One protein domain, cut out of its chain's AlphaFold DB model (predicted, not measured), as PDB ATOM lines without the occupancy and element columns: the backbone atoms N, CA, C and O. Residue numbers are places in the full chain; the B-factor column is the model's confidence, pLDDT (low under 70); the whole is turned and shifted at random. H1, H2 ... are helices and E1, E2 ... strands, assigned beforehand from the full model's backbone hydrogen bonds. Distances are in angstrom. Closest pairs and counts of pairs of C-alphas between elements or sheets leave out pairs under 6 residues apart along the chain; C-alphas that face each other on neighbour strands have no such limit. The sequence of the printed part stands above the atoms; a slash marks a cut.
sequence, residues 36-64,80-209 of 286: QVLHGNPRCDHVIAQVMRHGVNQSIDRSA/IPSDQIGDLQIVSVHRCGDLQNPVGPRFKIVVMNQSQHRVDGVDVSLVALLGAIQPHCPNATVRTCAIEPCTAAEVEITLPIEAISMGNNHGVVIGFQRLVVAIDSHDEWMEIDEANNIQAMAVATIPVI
ATOM      1  N   GLN A  36     162.916 150.873 141.546       65.31
ATOM      2  CA  GLN A  36     163.358 152.266 141.487       65.31
ATOM      3  C   GLN A  36     162.894 152.962 140.195       65.31
ATOM      4  O   GLN A  36     162.531 154.136 140.216       65.31
ATOM      5  N   VAL A  37     162.846 152.231 139.073       72.44
ATOM      6  CA  VAL A  37     162.341 152.759 137.788       72.44
ATOM      7  C   VAL A  37     160.829 152.959 137.817       72.44
ATOM      8  O   VAL A  37     160.327 153.939 137.271       72.44
ATOM      9  N   LEU A  38     160.100 152.022 138.422       75.12
ATOM     10  CA  LEU A  38     158.638 151.996 138.379       75.12
ATOM     11  C   LEU A  38     157.986 152.809 139.504       75.12
ATOM     12  O   LEU A  38     156.940 153.413 139.279       75.12
ATOM     13  N   HIS A  39     158.589 152.841 140.694       60.00
ATOM     14  CA  HIS A  39     157.996 153.441 141.895       60.00
ATOM     15  C   HIS A  39     158.660 154.761 142.319       60.00
ATOM     16  O   HIS A  39     158.112 155.471 143.164       60.00
ATOM     17  N   GLY A  40     159.788 155.139 141.707       68.56
ATOM     18  CA  GLY A  40     160.493 156.385 141.998       68.56
ATOM     19  C   GLY A  40     161.393 156.304 143.236       68.56
ATOM     20  O   GLY A  40     161.988 155.268 143.522       68.56
ATOM     21  N   ASN A  41     161.548 157.433 143.938       69.44
ATOM     22  CA  ASN A  41     162.405 157.541 145.126       69.44
ATOM     23  C   ASN A  41     161.915 156.571 146.222       69.44
ATOM     24  O   ASN A  41     160.713 156.599 146.515       69.44
ATOM     25  N   PRO A  42     162.781 155.732 146.829       82.00
ATOM     26  CA  PRO A  42     162.377 154.815 147.891       82.00
ATOM     27  C   PRO A  42     161.632 155.554 149.006       82.00
ATOM     28  O   PRO A  42     162.143 156.506 149.599       82.00
ATOM     29  N   ARG A  43     160.400 155.121 149.282       92.62
ATOM     30  CA  ARG A  43     159.585 155.630 150.389       92.62
ATOM     31  C   ARG A  43     159.836 154.790 151.636       92.62
ATOM     32  O   ARG A  43     160.082 153.595 151.526       92.62
ATOM     33  N   CYS A  44     159.731 155.393 152.817       94.88
ATOM     34  CA  CYS A  44     159.872 154.690 154.098       94.88
ATOM     35  C   CYS A  44     158.527 154.417 154.796       94.88
ATOM     36  O   CYS A  44     158.453 154.401 156.025       94.88
ATOM     37  N   ASP A  45     157.447 154.223 154.027       95.19
ATOM     38  CA  ASP A  45     156.104 153.983 154.581       95.19
ATOM     39  C   ASP A  45     156.035 152.708 155.431       95.19
ATOM     40  O   ASP A  45     155.293 152.672 156.409       95.19
ATOM     41  N   HIS A  46     156.820 151.687 155.085       93.81
ATOM     42  CA  HIS A  46     156.921 150.426 155.818       93.81
ATOM     43  C   HIS A  46     157.491 150.641 157.228       93.81
ATOM     44  O   HIS A  46     156.857 150.271 158.213       93.81
ATOM     45  N   VAL A  47     158.579 151.411 157.348       96.12
ATOM     46  CA  VAL A  47     159.140 151.821 158.649       96.12
ATOM     47  C   VAL A  47     158.158 152.695 159.436       96.12
ATOM     48  O   VAL A  47     158.004 152.520 160.643       96.12
ATOM     49  N   ILE A  48     157.463 153.631 158.777       96.12
ATOM     50  CA  ILE A  48     156.436 154.459 159.434       96.12
ATOM     51  C   ILE A  48     155.312 153.576 159.986       96.12
ATOM     52  O   ILE A  48     154.871 153.790 161.114       96.12
ATOM     53  N   ALA A  49     154.852 152.587 159.219       93.31
ATOM     54  CA  ALA A  49     153.818 151.658 159.656       93.31
ATOM     55  C   ALA A  49     154.266 150.862 160.890       93.31
ATOM     56  O   ALA A  49     153.511 150.799 161.862       93.31
ATOM     57  N   GLN A  50     155.496 150.343 160.887       92.50
ATOM     58  CA  GLN A  50     156.075 149.619 162.020       92.50
ATOM     59  C   GLN A  50     156.166 150.517 163.269       92.50
ATOM     60  O   GLN A  50     155.646 150.166 164.327       92.50
ATOM     61  N   VAL A  51     156.699 151.741 163.127       94.06
ATOM     62  CA  VAL A  51     156.789 152.745 164.208       94.06
ATOM     63  C   VAL A  51     155.413 153.085 164.783       94.06
ATOM     64  O   VAL A  51     155.260 153.242 165.993       94.06
ATOM     65  N   MET A  52     154.392 153.212 163.938       92.12
ATOM     66  CA  MET A  52     153.034 153.529 164.388       92.12
ATOM     67  C   MET A  52     152.355 152.355 165.106       92.12
ATOM     68  O   MET A  52     151.477 152.589 165.939       92.12
ATOM     69  N   ARG A  53     152.735 151.111 164.790       89.38
ATOM     70  CA  ARG A  53     152.188 149.896 165.415       89.38
ATOM     71  C   ARG A  53     152.873 149.562 166.742       89.38
ATOM     72  O   ARG A  53     152.168 149.348 167.728       89.38
ATOM     73  N   HIS A  54     154.206 149.567 166.764       89.81
ATOM     74  CA  HIS A  54     155.032 149.049 167.870       89.81
ATOM     75  C   HIS A  54     155.795 150.149 168.630       89.81
ATOM     76  O   HIS A  54     156.432 149.913 169.655       89.81
ATOM     77  N   GLY A  55     155.704 151.398 168.172       90.50
ATOM     78  CA  GLY A  55     156.440 152.509 168.761       90.50
ATOM     79  C   GLY A  55     157.925 152.487 168.394       90.50
ATOM     80  O   GLY A  55     158.351 151.875 167.423       90.50
ATOM     81  N   VAL A  56     158.722 153.221 169.163       89.69
ATOM     82  CA  VAL A  56     160.192 153.247 169.053       89.69
ATOM     83  C   VAL A  56     160.812 152.916 170.401       89.69
ATOM     84  O   VAL A  56     160.238 153.292 171.427       89.69
ATOM     85  N   ASN A  57     161.989 152.286 170.416       88.44
ATOM     86  CA  ASN A  57     162.748 152.009 171.641       88.44
ATOM     87  C   ASN A  57     161.892 151.298 172.711       88.44
ATOM     88  O   ASN A  57     161.853 151.749 173.856       88.44
ATOM     89  N   GLN A  58     161.155 150.249 172.322       82.19
ATOM     90  CA  GLN A  58     160.296 149.464 173.224       82.19
ATOM     91  C   GLN A  58     159.195 150.272 173.946       82.19
ATOM     92  O   GLN A  58     158.738 149.907 175.026       82.19
ATOM     93  N   SER A  59     158.759 151.403 173.380       73.12
ATOM     94  CA  SER A  59     157.751 152.259 174.032       73.12
ATOM     95  C   SER A  59     156.335 151.682 174.024       73.12
ATOM     96  O   SER A  59     155.531 152.067 174.876       73.12
ATOM     97  N   ILE A  60     156.007 150.802 173.073       71.19
ATOM     98  CA  ILE A  60     154.672 150.216 172.925       71.19
ATOM     99  C   ILE A  60     154.808 148.737 172.556       71.19
ATOM    100  O   ILE A  60     154.708 148.363 171.393       71.19
ATOM    101  N   ASP A  61     154.960 147.879 173.559       62.81
ATOM    102  CA  ASP A  61     154.757 146.446 173.359       62.81
ATOM    103  C   ASP A  61     153.276 146.103 173.600       62.81
ATOM    104  O   ASP A  61     152.757 146.178 174.718       62.81
ATOM    105  N   ARG A  62     152.556 145.796 172.515       60.84
ATOM    106  CA  ARG A  62     151.186 145.250 172.568       60.84
ATOM    107  C   ARG A  62     151.154 143.737 172.348       60.84
ATOM    108  O   ARG A  62     150.079 143.150 172.473       60.84
ATOM    109  N   SER A  63     152.291 143.124 172.039       56.16
ATOM    110  CA  SER A  63     152.415 141.724 171.642       56.16
ATOM    111  C   SER A  63     152.385 140.795 172.862       56.16
ATOM    112  O   SER A  63     151.741 139.747 172.822       56.16
ATOM    113  N   ALA A  64     152.924 141.228 174.010       52.97
ATOM    114  CA  ALA A  64     152.989 140.413 175.231       52.97
ATOM    115  C   ALA A  64     151.652 140.200 175.987       52.97
ATOM    116  O   ALA A  64     151.591 139.404 176.928       52.97
ATOM    117  N   ILE A  80     149.714 129.456 167.277       75.44
ATOM    118  CA  ILE A  80     151.115 129.160 166.986       75.44
ATOM    119  C   ILE A  80     151.804 128.866 168.323       75.44
ATOM    120  O   ILE A  80     151.704 129.681 169.245       75.44
ATOM    121  N   PRO A  81     152.423 127.685 168.487       79.12
ATOM    122  CA  PRO A  81     153.200 127.375 169.677       79.12
ATOM    123  C   PRO A  81     154.294 128.423 169.904       79.12
ATOM    124  O   PRO A  81     154.949 128.847 168.956       79.12
ATOM    125  N   SER A  82     154.508 128.843 171.151       76.00
ATOM    126  CA  SER A  82     155.482 129.897 171.473       76.00
ATOM    127  C   SER A  82     156.926 129.529 171.110       76.00
ATOM    128  O   SER A  82     157.749 130.412 170.927       76.00
ATOM    129  N   ASP A  83     157.243 128.237 170.991       79.06
ATOM    130  CA  ASP A  83     158.538 127.723 170.524       79.06
ATOM    131  C   ASP A  83     158.749 127.864 169.006       79.06
ATOM    132  O   ASP A  83     159.853 127.632 168.513       79.06
ATOM    133  N   GLN A  84     157.708 128.239 168.260       80.38
ATOM    134  CA  GLN A  84     157.766 128.490 166.817       80.38
ATOM    135  C   GLN A  84     157.819 129.980 166.467       80.38
ATOM    136  O   GLN A  84     157.972 130.310 165.294       80.38
ATOM    137  N   ILE A  85     157.695 130.865 167.459       87.88
ATOM    138  CA  ILE A  85     157.723 132.314 167.254       87.88
ATOM    139  C   ILE A  85     159.181 132.785 167.266       87.88
ATOM    140  O   ILE A  85     159.982 132.350 168.099       87.88
ATOM    141  N   GLY A  86     159.526 133.616 166.282       91.06
ATOM    142  CA  GLY A  86     160.839 134.237 166.166       91.06
ATOM    143  C   GLY A  86     161.049 135.323 167.217       91.06
ATOM    144  O   GLY A  86     160.124 135.710 167.920       91.06
ATOM    145  N   ASP A  87     162.269 135.822 167.331       94.69
ATOM    146  CA  ASP A  87     162.547 137.070 168.038       94.69
ATOM    147  C   ASP A  87     163.870 137.595 167.489       94.69
ATOM    148  O   ASP A  87     164.924 136.969 167.666       94.69
ATOM    149  N   LEU A  88     163.804 138.667 166.715       96.38
ATOM    150  CA  LEU A  88     164.967 139.407 166.269       96.38
ATOM    151  C   LEU A  88     165.182 140.577 167.223       96.38
ATOM    152  O   LEU A  88     164.314 140.946 167.995       96.38
ATOM    153  N   GLN A  89     166.393 141.121 167.250       96.62
ATOM    154  CA  GLN A  89     166.680 142.297 168.056       96.62
ATOM    155  C   GLN A  89     167.839 143.093 167.469       96.62
ATOM    156  O   GLN A  89     168.872 142.541 167.073       96.62
ATOM    157  N   ILE A  90     167.718 144.419 167.514       97.44
ATOM    158  CA  ILE A  90     168.846 145.320 167.275       97.44
ATOM    159  C   ILE A  90     169.737 145.353 168.526       97.44
ATOM    160  O   ILE A  90     169.360 145.901 169.561       97.44
ATOM    161  N   VAL A  91     170.945 144.789 168.432       97.38
ATOM    162  CA  VAL A  91     171.905 144.741 169.550       97.38
ATOM    163  C   VAL A  91     172.755 145.998 169.608       97.38
ATOM    164  O   VAL A  91     172.950 146.583 170.676       97.38
ATOM    165  N   SER A  92     173.306 146.410 168.468       97.12
ATOM    166  CA  SER A  92     174.140 147.605 168.412       97.12
ATOM    167  C   SER A  92     174.097 148.285 167.056       97.12
ATOM    168  O   SER A  92     173.870 147.668 166.016       97.12
ATOM    169  N   VAL A  93     174.347 149.592 167.084       97.62
ATOM    170  CA  VAL A  93     174.450 150.427 165.893       97.62
ATOM    171  C   VAL A  93     175.690 151.287 166.024       97.62
ATOM    172  O   VAL A  93     175.890 151.992 167.015       97.62
ATOM    173  N   HIS A  94     176.522 151.234 164.999       97.56
ATOM    174  CA  HIS A  94     177.780 151.946 164.935       97.56
ATOM    175  C   HIS A  94     177.868 152.734 163.638       97.56
ATOM    176  O   HIS A  94     177.484 152.256 162.572       97.56
ATOM    177  N   ARG A  95     178.434 153.935 163.707       95.62
ATOM    178  CA  ARG A  95     178.784 154.707 162.517       95.62
ATOM    179  C   ARG A  95     180.171 154.281 162.043       95.62
ATOM    180  O   ARG A  95     181.108 154.211 162.838       95.62
ATOM    181  N   CYS A  96     180.330 154.016 160.754       93.44
ATOM    182  CA  CYS A  96     181.649 153.786 160.172       93.44
ATOM    183  C   CYS A  96     182.350 155.128 159.937       93.44
ATOM    184  O   CYS A  96     181.709 156.099 159.539       93.44
ATOM    185  N   GLY A  97     183.660 155.195 160.193       85.38
ATOM    186  CA  GLY A  97     184.453 156.386 159.883       85.38
ATOM    187  C   GLY A  97     184.410 156.746 158.392       85.38
ATOM    188  O   GLY A  97     184.394 155.863 157.532       85.38
ATOM    189  N   ASP A  98     184.404 158.047 158.093       75.38
ATOM    190  CA  ASP A  98     184.293 158.564 156.727       75.38
ATOM    191  C   ASP A  98     185.593 158.277 155.939       75.38
ATOM    192  O   ASP A  98     186.617 158.947 156.093       75.38
ATOM    193  N   LEU A  99     185.571 157.252 155.085       59.12
ATOM    194  CA  LEU A  99     186.677 156.897 154.191       59.12
ATOM    195  C   LEU A  99     186.619 157.740 152.910       59.12
ATOM    196  O   LEU A  99     186.189 157.204 151.905       59.12
ATOM    197  N   GLN A 100     187.006 159.024 152.949       60.97
ATOM    198  CA  GLN A 100     187.347 159.943 151.824       60.97
ATOM    199  C   GLN A 100     186.555 159.900 150.487       60.97
ATOM    200  O   GLN A 100     186.931 160.567 149.526       60.97
ATOM    201  N   ASN A 101     185.455 159.168 150.394       66.88
ATOM    202  CA  ASN A 101     184.688 158.942 149.181       66.88
ATOM    203  C   ASN A 101     183.405 159.778 149.255       66.88
ATOM    204  O   ASN A 101     182.870 159.951 150.350       66.88
ATOM    205  N   PRO A 102     182.861 160.252 148.120       77.69
ATOM    206  CA  PRO A 102     181.628 161.046 148.059       77.69
ATOM    207  C   PRO A 102     180.369 160.195 148.319       77.69
ATOM    208  O   PRO A 102     179.311 160.419 147.741       77.69
ATOM    209  N   VAL A 103     180.501 159.161 149.142       84.75
ATOM    210  CA  VAL A 103     179.459 158.202 149.480       84.75
ATOM    211  C   VAL A 103     178.790 158.687 150.767       84.75
ATOM    212  O   VAL A 103     179.450 159.262 151.632       84.75
ATOM    213  N   GLY A 104     177.473 158.499 150.881       91.75
ATOM    214  CA  GLY A 104     176.732 158.900 152.074       91.75
ATOM    215  C   GLY A 104     177.154 158.132 153.340       91.75
ATOM    216  O   GLY A 104     178.034 157.265 153.305       91.75
ATOM    217  N   PRO A 105     176.564 158.469 154.497       94.38
ATOM    218  CA  PRO A 105     177.038 157.982 155.784       94.38
ATOM    219  C   PRO A 105     176.781 156.476 155.936       94.38
ATOM    220  O   PRO A 105     175.689 155.980 155.652       94.38
ATOM    221  N   ARG A 106     177.808 155.753 156.395       95.44
ATOM    222  CA  ARG A 106     177.805 154.292 156.560       95.44
ATOM    223  C   ARG A 106     177.561 153.891 158.007       95.44
ATOM    224  O   ARG A 106     178.130 154.479 158.931       95.44
ATOM    225  N   PHE A 107     176.757 152.853 158.184       96.75
ATOM    226  CA  PHE A 107     176.396 152.302 159.480       96.75
ATOM    227  C   PHE A 107     176.580 150.791 159.490       96.75
ATOM    228  O   PHE A 107     176.239 150.115 158.523       96.75
ATOM    229  N   LYS A 108     177.088 150.279 160.608       97.12
ATOM    230  CA  LYS A 108     177.134 148.858 160.941       97.12
ATOM    231  C   LYS A 108     176.109 148.579 162.025       97.12
ATOM    232  O   LYS A 108     176.152 149.198 163.088       97.12
ATOM    233  N   ILE A 109     175.196 147.667 161.736       97.81
ATOM    234  CA  ILE A 109     174.106 147.255 162.611       97.81
ATOM    235  C   ILE A 109     174.344 145.793 162.960       97.81
ATOM    236  O   ILE A 109     174.549 144.973 162.070       97.81
ATOM    237  N   VAL A 110     174.328 145.473 164.247       98.00
ATOM    238  CA  VAL A 110     174.381 144.093 164.725       98.00
ATOM    239  C   VAL A 110     172.962 143.672 165.071       98.00
ATOM    240  O   VAL A 110     172.353 144.223 165.990       98.00
ATOM    241  N   VAL A 111     172.450 142.706 164.319       98.06
ATOM    242  CA  VAL A 111     171.126 142.109 164.508       98.06
ATOM    243  C   VAL A 111     171.316 140.736 165.126       98.06
ATOM    244  O   VAL A 111     172.105 139.945 164.614       98.06
ATOM    245  N   MET A 112     170.617 140.443 166.217       98.00
ATOM    246  CA  MET A 112     170.648 139.133 166.860       98.00
ATOM    247  C   MET A 112     169.324 138.417 166.671       98.00
ATOM    248  O   MET A 112     168.270 138.981 166.926       98.00
ATOM    249  N   ASN A 113     169.408 137.160 166.257       97.56
ATOM    250  CA  ASN A 113     168.292 136.237 166.272       97.56
ATOM    251  C   ASN A 113     168.274 135.524 167.630       97.56
ATOM    252  O   ASN A 113     169.153 134.709 167.911       97.56
ATOM    253  N   GLN A 114     167.304 135.850 168.481       96.56
ATOM    254  CA  GLN A 114     167.085 135.199 169.775       96.56
ATOM    255  C   GLN A 114     166.212 133.938 169.673       96.56
ATOM    256  O   GLN A 114     166.037 133.220 170.660       96.56
ATOM    257  N   SER A 115     165.682 133.636 168.486       93.88
ATOM    258  CA  SER A 115     164.850 132.456 168.272       93.88
ATOM    259  C   SER A 115     165.659 131.159 168.149       93.88
ATOM    260  O   SER A 115     166.879 131.151 167.968       93.88
ATOM    261  N   GLN A 116     164.942 130.032 168.221       94.44
ATOM    262  CA  GLN A 116     165.487 128.688 167.980       94.44
ATOM    263  C   GLN A 116     165.519 128.308 166.489       94.44
ATOM    264  O   GLN A 116     166.004 127.229 166.145       94.44
ATOM    265  N   HIS A 117     165.014 129.175 165.608       93.38
ATOM    266  CA  HIS A 117     164.898 128.918 164.174       93.38
ATOM    267  C   HIS A 117     165.829 129.825 163.388       93.38
ATOM    268  O   HIS A 117     166.188 130.918 163.814       93.38
ATOM    269  N   ARG A 118     166.255 129.347 162.225       95.81
ATOM    270  CA  ARG A 118     167.059 130.136 161.296       95.81
ATOM    271  C   ARG A 118     166.149 131.117 160.565       95.81
ATOM    272  O   ARG A 118     165.107 130.703 160.059       95.81
ATOM    273  N   VAL A 119     166.559 132.378 160.496       95.56
ATOM    274  CA  VAL A 119     165.803 133.440 159.820       95.56
ATOM    275  C   VAL A 119     166.587 133.895 158.597       95.56
ATOM    276  O   VAL A 119     167.755 134.266 158.707       95.56
ATOM    277  N   ASP A 120     165.950 133.857 157.429       95.50
ATOM    278  CA  ASP A 120     166.597 134.135 156.149       95.50
ATOM    279  C   ASP A 120     166.010 135.388 155.498       95.50
ATOM    280  O   ASP A 120     164.797 135.525 155.363       95.50
ATOM    281  N   GLY A 121     166.882 136.278 155.015       94.19
ATOM    282  CA  GLY A 121     166.462 137.402 154.188       94.19
ATOM    283  C   GLY A 121     165.653 138.456 154.940       94.19
ATOM    284  O   GLY A 121     164.643 138.903 154.403       94.19
ATOM    285  N   VAL A 122     166.094 138.850 156.135       95.75
ATOM    286  CA  VAL A 122     165.475 139.932 156.916       95.75
ATOM    287  C   VAL A 122     165.824 141.273 156.286       95.75
ATOM    288  O   VAL A 122     166.986 141.521 155.961       95.75
ATOM    289  N   ASP A 123     164.849 142.162 156.145       96.75
ATOM    290  CA  ASP A 123     165.112 143.526 155.697       96.75
ATOM    291  C   ASP A 123     165.527 144.416 156.873       96.75
ATOM    292  O   ASP A 123     164.811 144.548 157.863       96.75
ATOM    293  N   VAL A 124     166.691 145.056 156.749       97.38
ATOM    294  CA  VAL A 124     167.176 146.072 157.689       97.38
ATOM    295  C   VAL A 124     167.117 147.424 156.997       97.38
ATOM    296  O   VAL A 124     167.819 147.668 156.014       97.38
ATOM    297  N   SER A 125     166.279 148.315 157.515       97.75
ATOM    298  CA  SER A 125     166.040 149.650 156.978       97.75
ATOM    299  C   SER A 125     166.629 150.730 157.882       97.75
ATOM    300  O   SER A 125     166.433 150.740 159.098       97.75
ATOM    301  N   LEU A 126     167.305 151.695 157.267       98.00
ATOM    302  CA  LEU A 126     167.749 152.934 157.895       98.00
ATOM    303  C   LEU A 126     166.963 154.111 157.346       98.00
ATOM    304  O   LEU A 126     166.825 154.244 156.132       98.00
ATOM    305  N   VAL A 127     166.528 155.011 158.226       97.94
ATOM    306  CA  VAL A 127     165.868 156.263 157.844       97.94
ATOM    307  C   VAL A 127     166.557 157.442 158.525       97.94
ATOM    308  O   VAL A 127     166.646 157.520 159.754       97.94
ATOM    309  N   ALA A 128     167.043 158.373 157.710       97.81
ATOM    310  CA  ALA A 128     167.679 159.606 158.147       97.81
ATOM    311  C   ALA A 128     166.619 160.684 158.411       97.81
ATOM    312  O   ALA A 128     165.820 161.009 157.531       97.81
ATOM    313  N   LEU A 129     166.611 161.257 159.618       97.88
ATOM    314  CA  LEU A 129     165.604 162.229 160.042       97.88
ATOM    315  C   LEU A 129     166.197 163.596 160.389       97.88
ATOM    316  O   LEU A 129     167.101 163.722 161.223       97.88
ATOM    317  N   LEU A 130     165.573 164.639 159.842       96.56
ATOM    318  CA  LEU A 130     165.695 166.026 160.288       96.56
ATOM    319  C   LEU A 130     164.323 166.493 160.803       96.56
ATOM    320  O   LEU A 130     163.556 167.128 160.088       96.56
ATOM    321  N   GLY A 131     163.988 166.124 162.045       95.12
ATOM    322  CA  GLY A 131     162.681 166.402 162.652       95.12
ATOM    323  C   GLY A 131     161.794 165.159 162.760       95.12
ATOM    324  O   GLY A 131     162.215 164.160 163.346       95.12
ATOM    325  N   ALA A 132     160.556 165.253 162.268       96.31
ATOM    326  CA  ALA A 132     159.599 164.144 162.235       96.31
ATOM    327  C   ALA A 132     159.862 163.214 161.040       96.31
ATOM    328  O   ALA A 132     160.370 163.659 160.012       96.31
ATOM    329  N   ILE A 133     159.495 161.936 161.169       96.44
ATOM    330  CA  ILE A 133     159.565 160.983 160.057       96.44
ATOM    331  C   ILE A 133     158.547 161.348 158.973       96.44
ATOM    332  O   ILE A 133     157.387 161.639 159.265       96.44
ATOM    333  N   GLN A 134     159.002 161.366 157.723       95.94
ATOM    334  CA  GLN A 134     158.193 161.643 156.540       95.94
ATOM    335  C   GLN A 134     158.427 160.547 155.498       95.94
ATOM    336  O   GLN A 134     159.547 160.048 155.418       95.94
ATOM    337  N   PRO A 135     157.438 160.224 154.641       95.25
ATOM    338  CA  PRO A 135     157.564 159.161 153.638       95.25
ATOM    339  C   PRO A 135     158.754 159.300 152.683       95.25
ATOM    340  O   PRO A 135     159.210 158.308 152.129       95.25
ATOM    341  N   HIS A 136     159.245 160.523 152.479       94.00
ATOM    342  CA  HIS A 136     160.346 160.840 151.565       94.00
ATOM    343  C   HIS A 136     161.672 161.108 152.287       94.00
ATOM    344  O   HIS A 136     162.596 161.658 151.688       94.00
ATOM    345  N   CYS A 137     161.775 160.764 153.574       95.94
ATOM    346  CA  CYS A 137     163.048 160.834 154.280       95.94
ATOM    347  C   CYS A 137     164.082 159.924 153.591       95.94
ATOM    348  O   CYS A 137     163.737 158.794 153.224       95.94
ATOM    349  N   PRO A 138     165.345 160.376 153.440       95.75
ATOM    350  CA  PRO A 138     166.404 159.557 152.870       95.75
ATOM    351  C   PRO A 138     166.518 158.243 153.637       95.75
ATOM    352  O   PRO A 138     166.660 158.237 154.863       95.75
ATOM    353  N   ASN A 139     166.420 157.133 152.918       96.62
ATOM    354  CA  ASN A 139     166.431 155.807 153.505       96.62
ATOM    355  C   ASN A 139     167.233 154.835 152.642       96.62
ATOM    356  O   ASN A 139     167.479 155.081 151.461       96.62
ATOM    357  N   ALA A 140     167.667 153.752 153.271       95.75
ATOM    358  CA  ALA A 140     168.331 152.639 152.616       95.75
ATOM    359  C   ALA A 140     167.896 151.346 153.305       95.75
ATOM    360  O   ALA A 140     167.850 151.297 154.534       95.75
ATOM    361  N   THR A 141     167.589 150.318 152.520       95.56
ATOM    362  CA  THR A 141     167.225 148.992 153.029       95.56
ATOM    363  C   THR A 141     168.180 147.964 152.452       95.56
ATOM    364  O   THR A 141     168.485 147.999 151.260       95.56
ATOM    365  N   VAL A 142     168.675 147.074 153.305       95.88
ATOM    366  CA  VAL A 142     169.541 145.960 152.921       95.88
ATOM    367  C   VAL A 142     168.936 144.683 153.465       95.88
ATOM    368  O   VAL A 142     168.602 144.601 154.645       95.88
ATOM    369  N   ARG A 143     168.838 143.680 152.596       95.25
ATOM    370  CA  ARG A 143     168.395 142.345 152.968       95.25
ATOM    371  C   ARG A 143     169.570 141.541 153.513       95.25
ATOM    372  O   ARG A 143     170.616 141.461 152.864       95.25
ATOM    373  N   THR A 144     169.425 140.974 154.704       93.94
ATOM    374  CA  THR A 144     170.475 140.189 155.358       93.94
ATOM    375  C   THR A 144     170.629 138.810 154.730       93.94
ATOM    376  O   THR A 144     169.723 138.262 154.099       93.94
ATOM    377  N   CYS A 145     171.801 138.216 154.937       93.06
ATOM    378  CA  CYS A 145     171.956 136.775 154.799       93.06
ATOM    379  C   CYS A 145     171.225 136.050 155.939       93.06
ATOM    380  O   CYS A 145     170.820 136.659 156.926       93.06
ATOM    381  N   ALA A 146     171.127 134.732 155.810       95.19
ATOM    382  CA  ALA A 146     170.682 133.847 156.875       95.19
ATOM    383  C   ALA A 146     171.335 134.147 158.233       95.19
ATOM    384  O   ALA A 146     172.565 134.198 158.328       95.19
ATOM    385  N   ILE A 147     170.514 134.286 159.273       97.50
ATOM    386  CA  ILE A 147     170.938 134.453 160.662       97.50
ATOM    387  C   ILE A 147     170.598 133.165 161.410       97.50
ATOM    388  O   ILE A 147     169.429 132.809 161.587       97.50
ATOM    389  N   GLU A 148     171.634 132.447 161.838       98.12
ATOM    390  CA  GLU A 148     171.477 131.182 162.558       98.12
ATOM    391  C   GLU A 148     170.821 131.398 163.939       98.12
ATOM    392  O   GLU A 148     170.929 132.494 164.506       98.12
ATOM    393  N   PRO A 149     170.161 130.370 164.507       97.25
ATOM    394  CA  PRO A 149     169.535 130.453 165.826       97.25
ATOM    395  C   PRO A 149     170.502 130.931 166.908       97.25
ATOM    396  O   PRO A 149     171.637 130.451 166.981       97.25
ATOM    397  N   CYS A 150     170.049 131.824 167.785       96.94
ATOM    398  CA  CYS A 150     170.849 132.364 168.889       96.94
ATOM    399  C   CYS A 150     172.183 133.011 168.446       96.94
ATOM    400  O   CYS A 150     173.145 133.030 169.222       96.94
ATOM    401  N   THR A 151     172.274 133.524 167.213       98.12
ATOM    402  CA  THR A 151     173.480 134.189 166.688       98.12
ATOM    403  C   THR A 151     173.219 135.628 166.261       98.12
ATOM    404  O   THR A 151     172.078 136.043 166.066       98.12
ATOM    405  N   ALA A 152     174.302 136.395 166.120       97.44
ATOM    406  CA  ALA A 152     174.261 137.764 165.630       97.44
ATOM    407  C   ALA A 152     174.897 137.882 164.242       97.44
ATOM    408  O   ALA A 152     175.936 137.277 163.968       97.44
ATOM    409  N   ALA A 153     174.293 138.707 163.391       97.38
ATOM    410  CA  ALA A 153     174.793 139.081 162.080       97.38
ATOM    411  C   ALA A 153     175.110 140.581 162.046       97.38
ATOM    412  O   ALA A 153     174.341 141.409 162.535       97.38
ATOM    413  N   GLU A 154     176.250 140.931 161.450       97.31
ATOM    414  CA  GLU A 154     176.612 142.321 161.180       97.31
ATOM    415  C   GLU A 154     176.151 142.703 159.773       97.31
ATOM    416  O   GLU A 154     176.461 142.023 158.793       97.31
ATOM    417  N   VAL A 155     175.426 143.812 159.680       96.88
ATOM    418  CA  VAL A 155     174.872 144.345 158.440       96.88
ATOM    419  C   VAL A 155     175.420 145.743 158.245       96.88
ATOM    420  O   VAL A 155     175.307 146.601 159.119       96.88
ATOM    421  N   GLU A 156     176.018 145.979 157.086       96.62
ATOM    422  CA  GLU A 156     176.516 147.293 156.721       96.62
ATOM    423  C   GLU A 156     175.583 147.966 155.715       96.62
ATOM    424  O   GLU A 156     175.281 147.413 154.659       96.62
ATOM    425  N   ILE A 157     175.152 149.185 156.038       96.31
ATOM    426  CA  ILE A 157     174.200 149.949 155.236       96.31
ATOM    427  C   ILE A 157     174.757 151.344 154.991       96.31
ATOM    428  O   ILE A 157     175.238 152.028 155.897       96.31
ATOM    429  N   THR A 158     174.678 151.769 153.735       95.81
ATOM    430  CA  THR A 158     175.075 153.106 153.302       95.81
ATOM    431  C   THR A 158     173.822 153.923 153.043       95.81
ATOM    432  O   THR A 158     173.039 153.583 152.157       95.81
ATOM    433  N   LEU A 159     173.631 154.997 153.804       95.44
ATOM    434  CA  LEU A 159     172.581 155.964 153.510       95.44
ATOM    435  C   LEU A 159     172.960 156.797 152.280       95.44
ATOM    436  O   LEU A 159     174.147 156.993 152.005       95.44
ATOM    437  N   PRO A 160     171.970 157.309 151.542       93.88
ATOM    438  CA  PRO A 160     172.234 158.100 150.354       93.88
ATOM    439  C   PRO A 160     172.797 159.482 150.748       93.88
ATOM    440  O   PRO A 160     172.674 159.921 151.900       93.88
ATOM    441  N   ILE A 161     173.483 160.154 149.817       92.88
ATOM    442  CA  ILE A 161     174.245 161.381 150.113       92.88
ATOM    443  C   ILE A 161     173.346 162.507 150.637       92.88
ATOM    444  O   ILE A 161     173.766 163.290 151.478       92.88
ATOM    445  N   GLU A 162     172.080 162.530 150.237       93.31
ATOM    446  CA  GLU A 162     171.062 163.495 150.653       93.31
ATOM    447  C   GLU A 162     170.839 163.496 152.173       93.31
ATOM    448  O   GLU A 162     170.409 164.502 152.735       93.31
ATOM    449  N   ALA A 163     171.184 162.406 152.871       94.81
ATOM    450  CA  ALA A 163     171.136 162.357 154.329       94.81
ATOM    451  C   ALA A 163     172.048 163.419 154.978       94.81
ATOM    452  O   ALA A 163     171.716 163.939 156.044       94.81
ATOM    453  N   ILE A 164     173.170 163.793 154.349       93.69
ATOM    454  CA  ILE A 164     174.088 164.817 154.887       93.69
ATOM    455  C   ILE A 164     173.645 166.250 154.557       93.69
ATOM    456  O   ILE A 164     174.203 167.196 155.109       93.69
ATOM    457  N   SER A 165     172.642 166.415 153.692       93.06
ATOM    458  CA  SER A 165     172.185 167.706 153.168       93.06
ATOM    459  C   SER A 165     170.665 167.882 153.234       93.06
ATOM    460  O   SER A 165     170.038 168.422 152.326       93.06
ATOM    461  N   MET A 166     170.060 167.462 154.346       94.31
ATOM    462  CA  MET A 166     168.607 167.500 154.542       94.31
ATOM    463  C   MET A 166     168.028 168.895 154.824       94.31
ATOM    464  O   MET A 166     166.814 169.073 154.746       94.31
ATOM    465  N   GLY A 167     168.848 169.883 155.181       93.25
ATOM    466  CA  GLY A 167     168.372 171.225 155.510       93.25
ATOM    467  C   GLY A 167     169.422 172.315 155.342       93.25
ATOM    468  O   GLY A 167     170.585 172.054 155.043       93.25
ATOM    469  N   ASN A 168     168.997 173.560 155.550       94.38
ATOM    470  CA  ASN A 168     169.855 174.737 155.485       94.38
ATOM    471  C   ASN A 168     169.516 175.686 156.642       94.38
ATOM    472  O   ASN A 168     168.352 176.035 156.834       94.38
ATOM    473  N   ASN A 169     170.525 176.112 157.398       93.38
ATOM    474  CA  ASN A 169     170.406 177.132 158.434       93.38
ATOM    475  C   ASN A 169     171.376 178.271 158.123       93.38
ATOM    476  O   ASN A 169     172.578 178.154 158.350       93.38
ATOM    477  N   HIS A 170     170.841 179.366 157.580       94.31
ATOM    478  CA  HIS A 170     171.602 180.564 157.205       94.31
ATOM    479  C   HIS A 170     172.800 180.301 156.270       94.31
ATOM    480  O   HIS A 170     173.859 180.903 156.421       94.31
ATOM    481  N   GLY A 171     172.642 179.402 155.296       93.31
ATOM    482  CA  GLY A 171     173.687 179.035 154.335       93.31
ATOM    483  C   GLY A 171     174.533 177.832 154.761       93.31
ATOM    484  O   GLY A 171     175.309 177.328 153.953       93.31
ATOM    485  N   VAL A 172     174.374 177.342 155.994       94.06
ATOM    486  CA  VAL A 172     175.036 176.124 156.469       94.06
ATOM    487  C   VAL A 172     174.141 174.923 156.195       94.06
ATOM    488  O   VAL A 172     173.033 174.828 156.727       94.06
ATOM    489  N   VAL A 173     174.635 173.993 155.380       92.69
ATOM    490  CA  VAL A 173     173.971 172.713 155.120       92.69
ATOM    491  C   VAL A 173     173.923 171.896 156.414       92.69
ATOM    492  O   VAL A 173     174.943 171.700 157.075       92.69
ATOM    493  N   ILE A 174     172.732 171.427 156.776       94.62
ATOM    494  CA  ILE A 174     172.496 170.576 157.942       94.62
ATOM    495  C   ILE A 174     172.137 169.177 157.447       94.62
ATOM    496  O   ILE A 174     171.210 169.009 156.654       94.62
ATOM    497  N   GLY A 175     172.842 168.171 157.957       94.75
ATOM    498  CA  GLY A 175     172.463 166.774 157.783       94.75
ATOM    499  C   GLY A 175     171.338 166.335 158.718       94.75
ATOM    500  O   GLY A 175     170.833 167.085 159.556       94.75
ATOM    501  N   PHE A 176     170.956 165.075 158.600       96.94
ATOM    502  CA  PHE A 176     170.080 164.418 159.560       96.94
ATOM    503  C   PHE A 176     170.627 164.481 160.998       96.94
ATOM    504  O   PHE A 176     171.832 164.440 161.243       96.94
ATOM    505  N   GLN A 177     169.716 164.571 161.968       97.00
ATOM    506  CA  GLN A 177     170.038 164.649 163.399       97.00
ATOM    507  C   GLN A 177     169.682 163.370 164.153       97.00
ATOM    508  O   GLN A 177     170.220 163.117 165.234       97.00
ATOM    509  N   ARG A 178     168.765 162.564 163.607       97.94
ATOM    510  CA  ARG A 178     168.318 161.301 164.198       97.94
ATOM    511  C   ARG A 178     168.331 160.198 163.153       97.94
ATOM    512  O   ARG A 178     167.957 160.437 162.009       97.94
ATOM    513  N   LEU A 179     168.736 159.009 163.568       98.06
ATOM    514  CA  LEU A 179     168.679 157.789 162.777       98.06
ATOM    515  C   LEU A 179     167.584 156.894 163.352       98.06
ATOM    516  O   LEU A 179     167.555 156.673 164.564       98.06
ATOM    517  N   VAL A 180     166.713 156.381 162.488       98.19
ATOM    518  CA  VAL A 180     165.824 155.265 162.819       98.19
ATOM    519  C   VAL A 180     166.357 154.022 162.129       98.19
ATOM    520  O   VAL A 180     166.636 154.053 160.930       98.19
ATOM    521  N   VAL A 181     166.515 152.959 162.905       98.06
ATOM    522  CA  VAL A 181     166.863 151.616 162.453       98.06
ATOM    523  C   VAL A 181     165.642 150.743 162.680       98.06
ATOM    524  O   VAL A 181     165.075 150.769 163.772       98.06
ATOM    525  N   ALA A 182     165.240 150.016 161.650       97.88
ATOM    526  CA  ALA A 182     164.135 149.075 161.689       97.88
ATOM    527  C   ALA A 182     164.596 147.748 161.087       97.88
ATOM    528  O   ALA A 182     165.213 147.750 160.019       97.88
ATOM    529  N   ILE A 183     164.322 146.642 161.766       97.31
ATOM    530  CA  ILE A 183     164.496 145.287 161.234       97.31
ATOM    531  C   ILE A 183     163.130 144.649 161.021       97.31
ATOM    532  O   ILE A 183     162.163 145.057 161.661       97.31
ATOM    533  N   ASP A 184     163.062 143.735 160.057       95.56
ATOM    534  CA  ASP A 184     161.811 143.173 159.544       95.56
ATOM    535  C   ASP A 184     160.740 144.246 159.286       95.56
ATOM    536  O   ASP A 184     159.597 144.197 159.729       95.56
ATOM    537  N   SER A 185     161.133 145.294 158.564       91.38
ATOM    538  CA  SER A 185     160.285 146.471 158.367       91.38
ATOM    539  C   SER A 185     159.030 146.210 157.526       91.38
ATOM    540  O   SER A 185     158.153 147.075 157.442       91.38
ATOM    541  N   HIS A 186     158.930 145.024 156.925       90.50
ATOM    542  CA  HIS A 186     157.766 144.537 156.194       90.50
ATOM    543  C   HIS A 186     156.862 143.610 157.019       90.50
ATOM    544  O   HIS A 186     155.804 143.249 156.498       90.50
ATOM    545  N   ASP A 187     157.212 143.311 158.281       88.81
ATOM    546  CA  ASP A 187     156.405 142.475 159.186       88.81
ATOM    547  C   ASP A 187     156.173 141.082 158.549       88.81
ATOM    548  O   ASP A 187     155.044 140.587 158.462       88.81
ATOM    549  N   GLU A 188     157.237 140.508 157.959       89.12
ATOM    550  CA  GLU A 188     157.204 139.199 157.285       89.12
ATOM    551  C   GLU A 188     157.356 138.044 158.284       89.12
ATOM    552  O   GLU A 188     156.888 136.927 158.018       89.12
ATOM    553  N   TRP A 189     157.998 138.304 159.424       89.31
ATOM    554  CA  TRP A 189     158.262 137.344 160.480       89.31
ATOM    555  C   TRP A 189     157.354 137.606 161.671       89.31
ATOM    556  O   TRP A 189     157.008 138.727 162.000       89.31
ATOM    557  N   MET A 190     156.921 136.524 162.313       88.38
ATOM    558  CA  MET A 190     156.142 136.637 163.536       88.38
ATOM    559  C   MET A 190     157.088 136.585 164.722       88.38
ATOM    560  O   MET A 190     157.702 135.534 164.956       88.38
ATOM    561  N   GLU A 191     157.165 137.683 165.468       90.25
ATOM    562  CA  GLU A 191     158.105 137.813 166.572       90.25
ATOM    563  C   GLU A 191     157.427 137.946 167.940       90.25
ATOM    564  O   GLU A 191     156.243 138.278 168.066       90.25
ATOM    565  N   ILE A 192     158.177 137.610 168.994       89.06
ATOM    566  CA  ILE A 192     157.705 137.722 170.378       89.06
ATOM    567  C   ILE A 192     157.642 139.200 170.786       89.06
ATOM    568  O   ILE A 192     156.619 139.625 171.331       89.06
ATOM    569  N   ASP A 193     158.701 139.971 170.519       89.62
ATOM    570  CA  ASP A 193     158.795 141.395 170.860       89.62
ATOM    571  C   ASP A 193     159.092 142.266 169.631       89.62
ATOM    572  O   ASP A 193     160.208 142.710 169.409       89.62
ATOM    573  N   GLU A 194     158.053 142.636 168.887       90.81
ATOM    574  CA  GLU A 194     158.176 143.550 167.737       90.81
ATOM    575  C   GLU A 194     158.719 144.954 168.080       90.81
ATOM    576  O   GLU A 194     159.100 145.732 167.203       90.81
ATOM    577  N   ALA A 195     158.718 145.354 169.355       90.81
ATOM    578  CA  ALA A 195     159.127 146.701 169.744       90.81
ATOM    579  C   ALA A 195     160.656 146.832 169.894       90.81
ATOM    580  O   ALA A 195     161.177 147.957 169.941       90.81
ATOM    581  N   ASN A 196     161.379 145.710 169.953       94.06
ATOM    582  CA  ASN A 196     162.842 145.660 169.946       94.06
ATOM    583  C   ASN A 196     163.434 145.761 168.515       94.06
ATOM    584  O   ASN A 196     164.639 146.002 168.360       94.06
ATOM    585  N   ASN A 197     162.572 145.663 167.494       95.81
ATOM    586  CA  ASN A 197     162.924 145.751 166.081       95.81
ATOM    587  C   ASN A 197     163.130 147.188 165.603       95.81
ATOM    588  O   ASN A 197     163.629 147.412 164.499       95.81
ATOM    589  N   ILE A 198     162.770 148.179 166.424       96.25
ATOM    590  CA  ILE A 198     162.815 149.593 166.054       96.25
ATOM    591  C   ILE A 198     163.608 150.393 167.080       96.25
ATOM    592  O   ILE A 198     163.193 150.589 168.228       96.25
ATOM    593  N   GLN A 199     164.709 150.978 166.618       97.00
ATOM    594  CA  GLN A 199     165.555 151.839 167.430       97.00
ATOM    595  C   GLN A 199     165.696 153.229 166.810       97.00
ATOM    596  O   GLN A 199     166.089 153.385 165.656       97.00
ATOM    597  N   ALA A 200     165.418 154.268 167.598       97.06
ATOM    598  CA  ALA A 200     165.599 155.661 167.204       97.06
ATOM    599  C   ALA A 200     166.663 156.323 168.084       97.06
ATOM    600  O   ALA A 200     166.521 156.383 169.308       97.06
ATOM    601  N   MET A 201     167.715 156.860 167.462       97.56
ATOM    602  CA  MET A 201     168.863 157.441 168.163       97.56
ATOM    603  C   MET A 201     169.250 158.799 167.586       97.56
ATOM    604  O   MET A 201     169.079 159.065 166.395       97.56
ATOM    605  N   ALA A 202     169.822 159.664 168.421       97.56
ATOM    606  CA  ALA A 202     170.461 160.884 167.943       97.56
ATOM    607  C   ALA A 202     171.801 160.539 167.281       97.56
ATOM    608  O   ALA A 202     172.583 159.766 167.823       97.56
ATOM    609  N   VAL A 203     172.115 161.148 166.139       95.56
ATOM    610  CA  VAL A 203     173.357 160.848 165.400       95.56
ATOM    611  C   VAL A 203     174.600 161.109 166.253       95.56
ATOM    612  O   VAL A 203     175.565 160.354 166.187       95.56
ATOM    613  N   ALA A 204     174.555 162.133 167.111       95.38
ATOM    614  CA  ALA A 204     175.648 162.483 168.016       95.38
ATOM    615  C   ALA A 204     175.932 161.427 169.102       95.38
ATOM    616  O   ALA A 204     177.016 161.437 169.676       95.38
ATOM    617  N   THR A 205     174.979 160.538 169.403       96.81
ATOM    618  CA  THR A 205     175.151 159.485 170.417       96.81
ATOM    619  C   THR A 205     175.611 158.160 169.818       96.81
ATOM    620  O   THR A 205     175.931 157.243 170.569       96.81
ATOM    621  N   ILE A 206     175.631 158.034 168.486       96.38
ATOM    622  CA  ILE A 206     176.020 156.791 167.816       96.38
ATOM    623  C   ILE A 206     177.552 156.662 167.860       96.38
ATOM    624  O   ILE A 206     178.251 157.544 167.352       96.38
ATOM    625  N   PRO A 207     178.099 155.574 168.432       95.06
ATOM    626  CA  PRO A 207     179.540 155.367 168.502       95.06
ATOM    627  C   PRO A 207     180.150 155.208 167.105       95.06
ATOM    628  O   PRO A 207     179.624 154.483 166.257       95.06
ATOM    629  N   VAL A 208     181.292 155.858 166.877       93.06
ATOM    630  CA  VAL A 208     182.044 155.765 165.618       93.06
ATOM    631  C   VAL A 208     183.102 154.668 165.736       93.06
ATOM    632  O   VAL A 208     183.945 154.714 166.632       93.06
ATOM    633  N   ILE A 209     183.083 153.695 164.827       87.62
ATOM    634  CA  ILE A 209     184.148 152.691 164.713       87.62
ATOM    635  C   ILE A 209     185.347 153.349 164.029       87.62
ATOM    636  O   ILE A 209     185.244 153.826 162.895       87.62
TER     637      ILE A 209
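AT A GLANCE: This is residues 36 to 64 and 80 to 209 of the 286 residues of an uncharacterized protein of Rubripirellula tenax (UniProt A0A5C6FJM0). Two antiparallel sheets lie face to face as a sandwich, E4 E3 E8 E9 against the smaller, twisted E1 E2 E5, their strands crossed at 39 degrees; H2 covers the other face of the larger sheet. The small hairpin E6 E7 makes one end of the long axis, and H1 lies off by itself. The 159 printed residues include four named helices and nine named strands, in the order H1 H2 E1 E2 E3 E4 E5 H3 E6 E7 E8 H4 E9; under half of the residues, 76, are in them, and the class is mixed. The whole is compact, with a radius of gyration of the C-alphas of 16.0 A, yet elongated, spanning 57 by 35 by 30 A.

HOW THE PARTS SIT: H1, residues 36 to 39, and H2, residues 45 to 54, are apart. E1, residues 88 to 96, bends by 51 degrees at residue 91 and forms a hairpin with E2, residues 106 to 113, with N 94 and O 108 2.8 A apart. E5, residues 152 to 158, is antiparallel to E2, with N 109 and O 155 at 2.8 A. This sheet is only just strongly twisted, with C-alphas up to 4.4 A off its best plane. E3, residues 123 to 129, and E4, residues 139 to 143, are a hairpin, with N 126 and O 140 at 2.8 A. E8, residues 178 to 183, is antiparallel to E3, with N 125 and O 182 at 2.8 A, and to E9, residues 198 to 202, with N 181 and O 199 at 2.8 A. H2 and this sheet make two layers, a helix on one face of a sheet, at a height of 10.0 A over the sheet. H2 runs across the strands, at 84 degrees to E8 on the local plane; its closest C-alphas to E8 are those of Val 47 and Ala 182, 6.5 A. Between the two sheets, the closest C-alphas of E4 and E5 are those of Val 142 and Ile 157, 6.6 A. H3, residues 161 to 165, only grazes the larger sheet; H4, residues 194 to 197, only grazes both. E6, residues 167 to 169, and E7, residues 172 to 174, are a hairpin, with N 174 and O 167 at 2.8 A. In H2 every O i to N i+4 pair is within hydrogen-bond range; in H3 0 of 1 is, beside 2 of 2 O i to N i+3 pairs, and H1 and H4 are too short for an O i to N i+4 pair.

IN THESE COORDINATES: H1 begins at C-alpha 36, (163.358, 152.266, 141.487). H2 is 14.2 A long, E1 22.9 A, E2 22.6 A, E3 19.2 A, E5 19.7 A and E8 16.7 A. E9 ends at C-alpha 202, (170.461, 160.884, 167.943).

THE WHOLE: The C-alphas farthest apart are those of Pro 81 and Gly 171, 57.7 A. Residues 65 to 79 are not printed; C-alphas 64 and 80 are 14.1 A apart across the cut. Of the links printed whole, none is long. Residues 36, 39 to 41, 61 to 64 and 99 to 101 have pLDDT under 70.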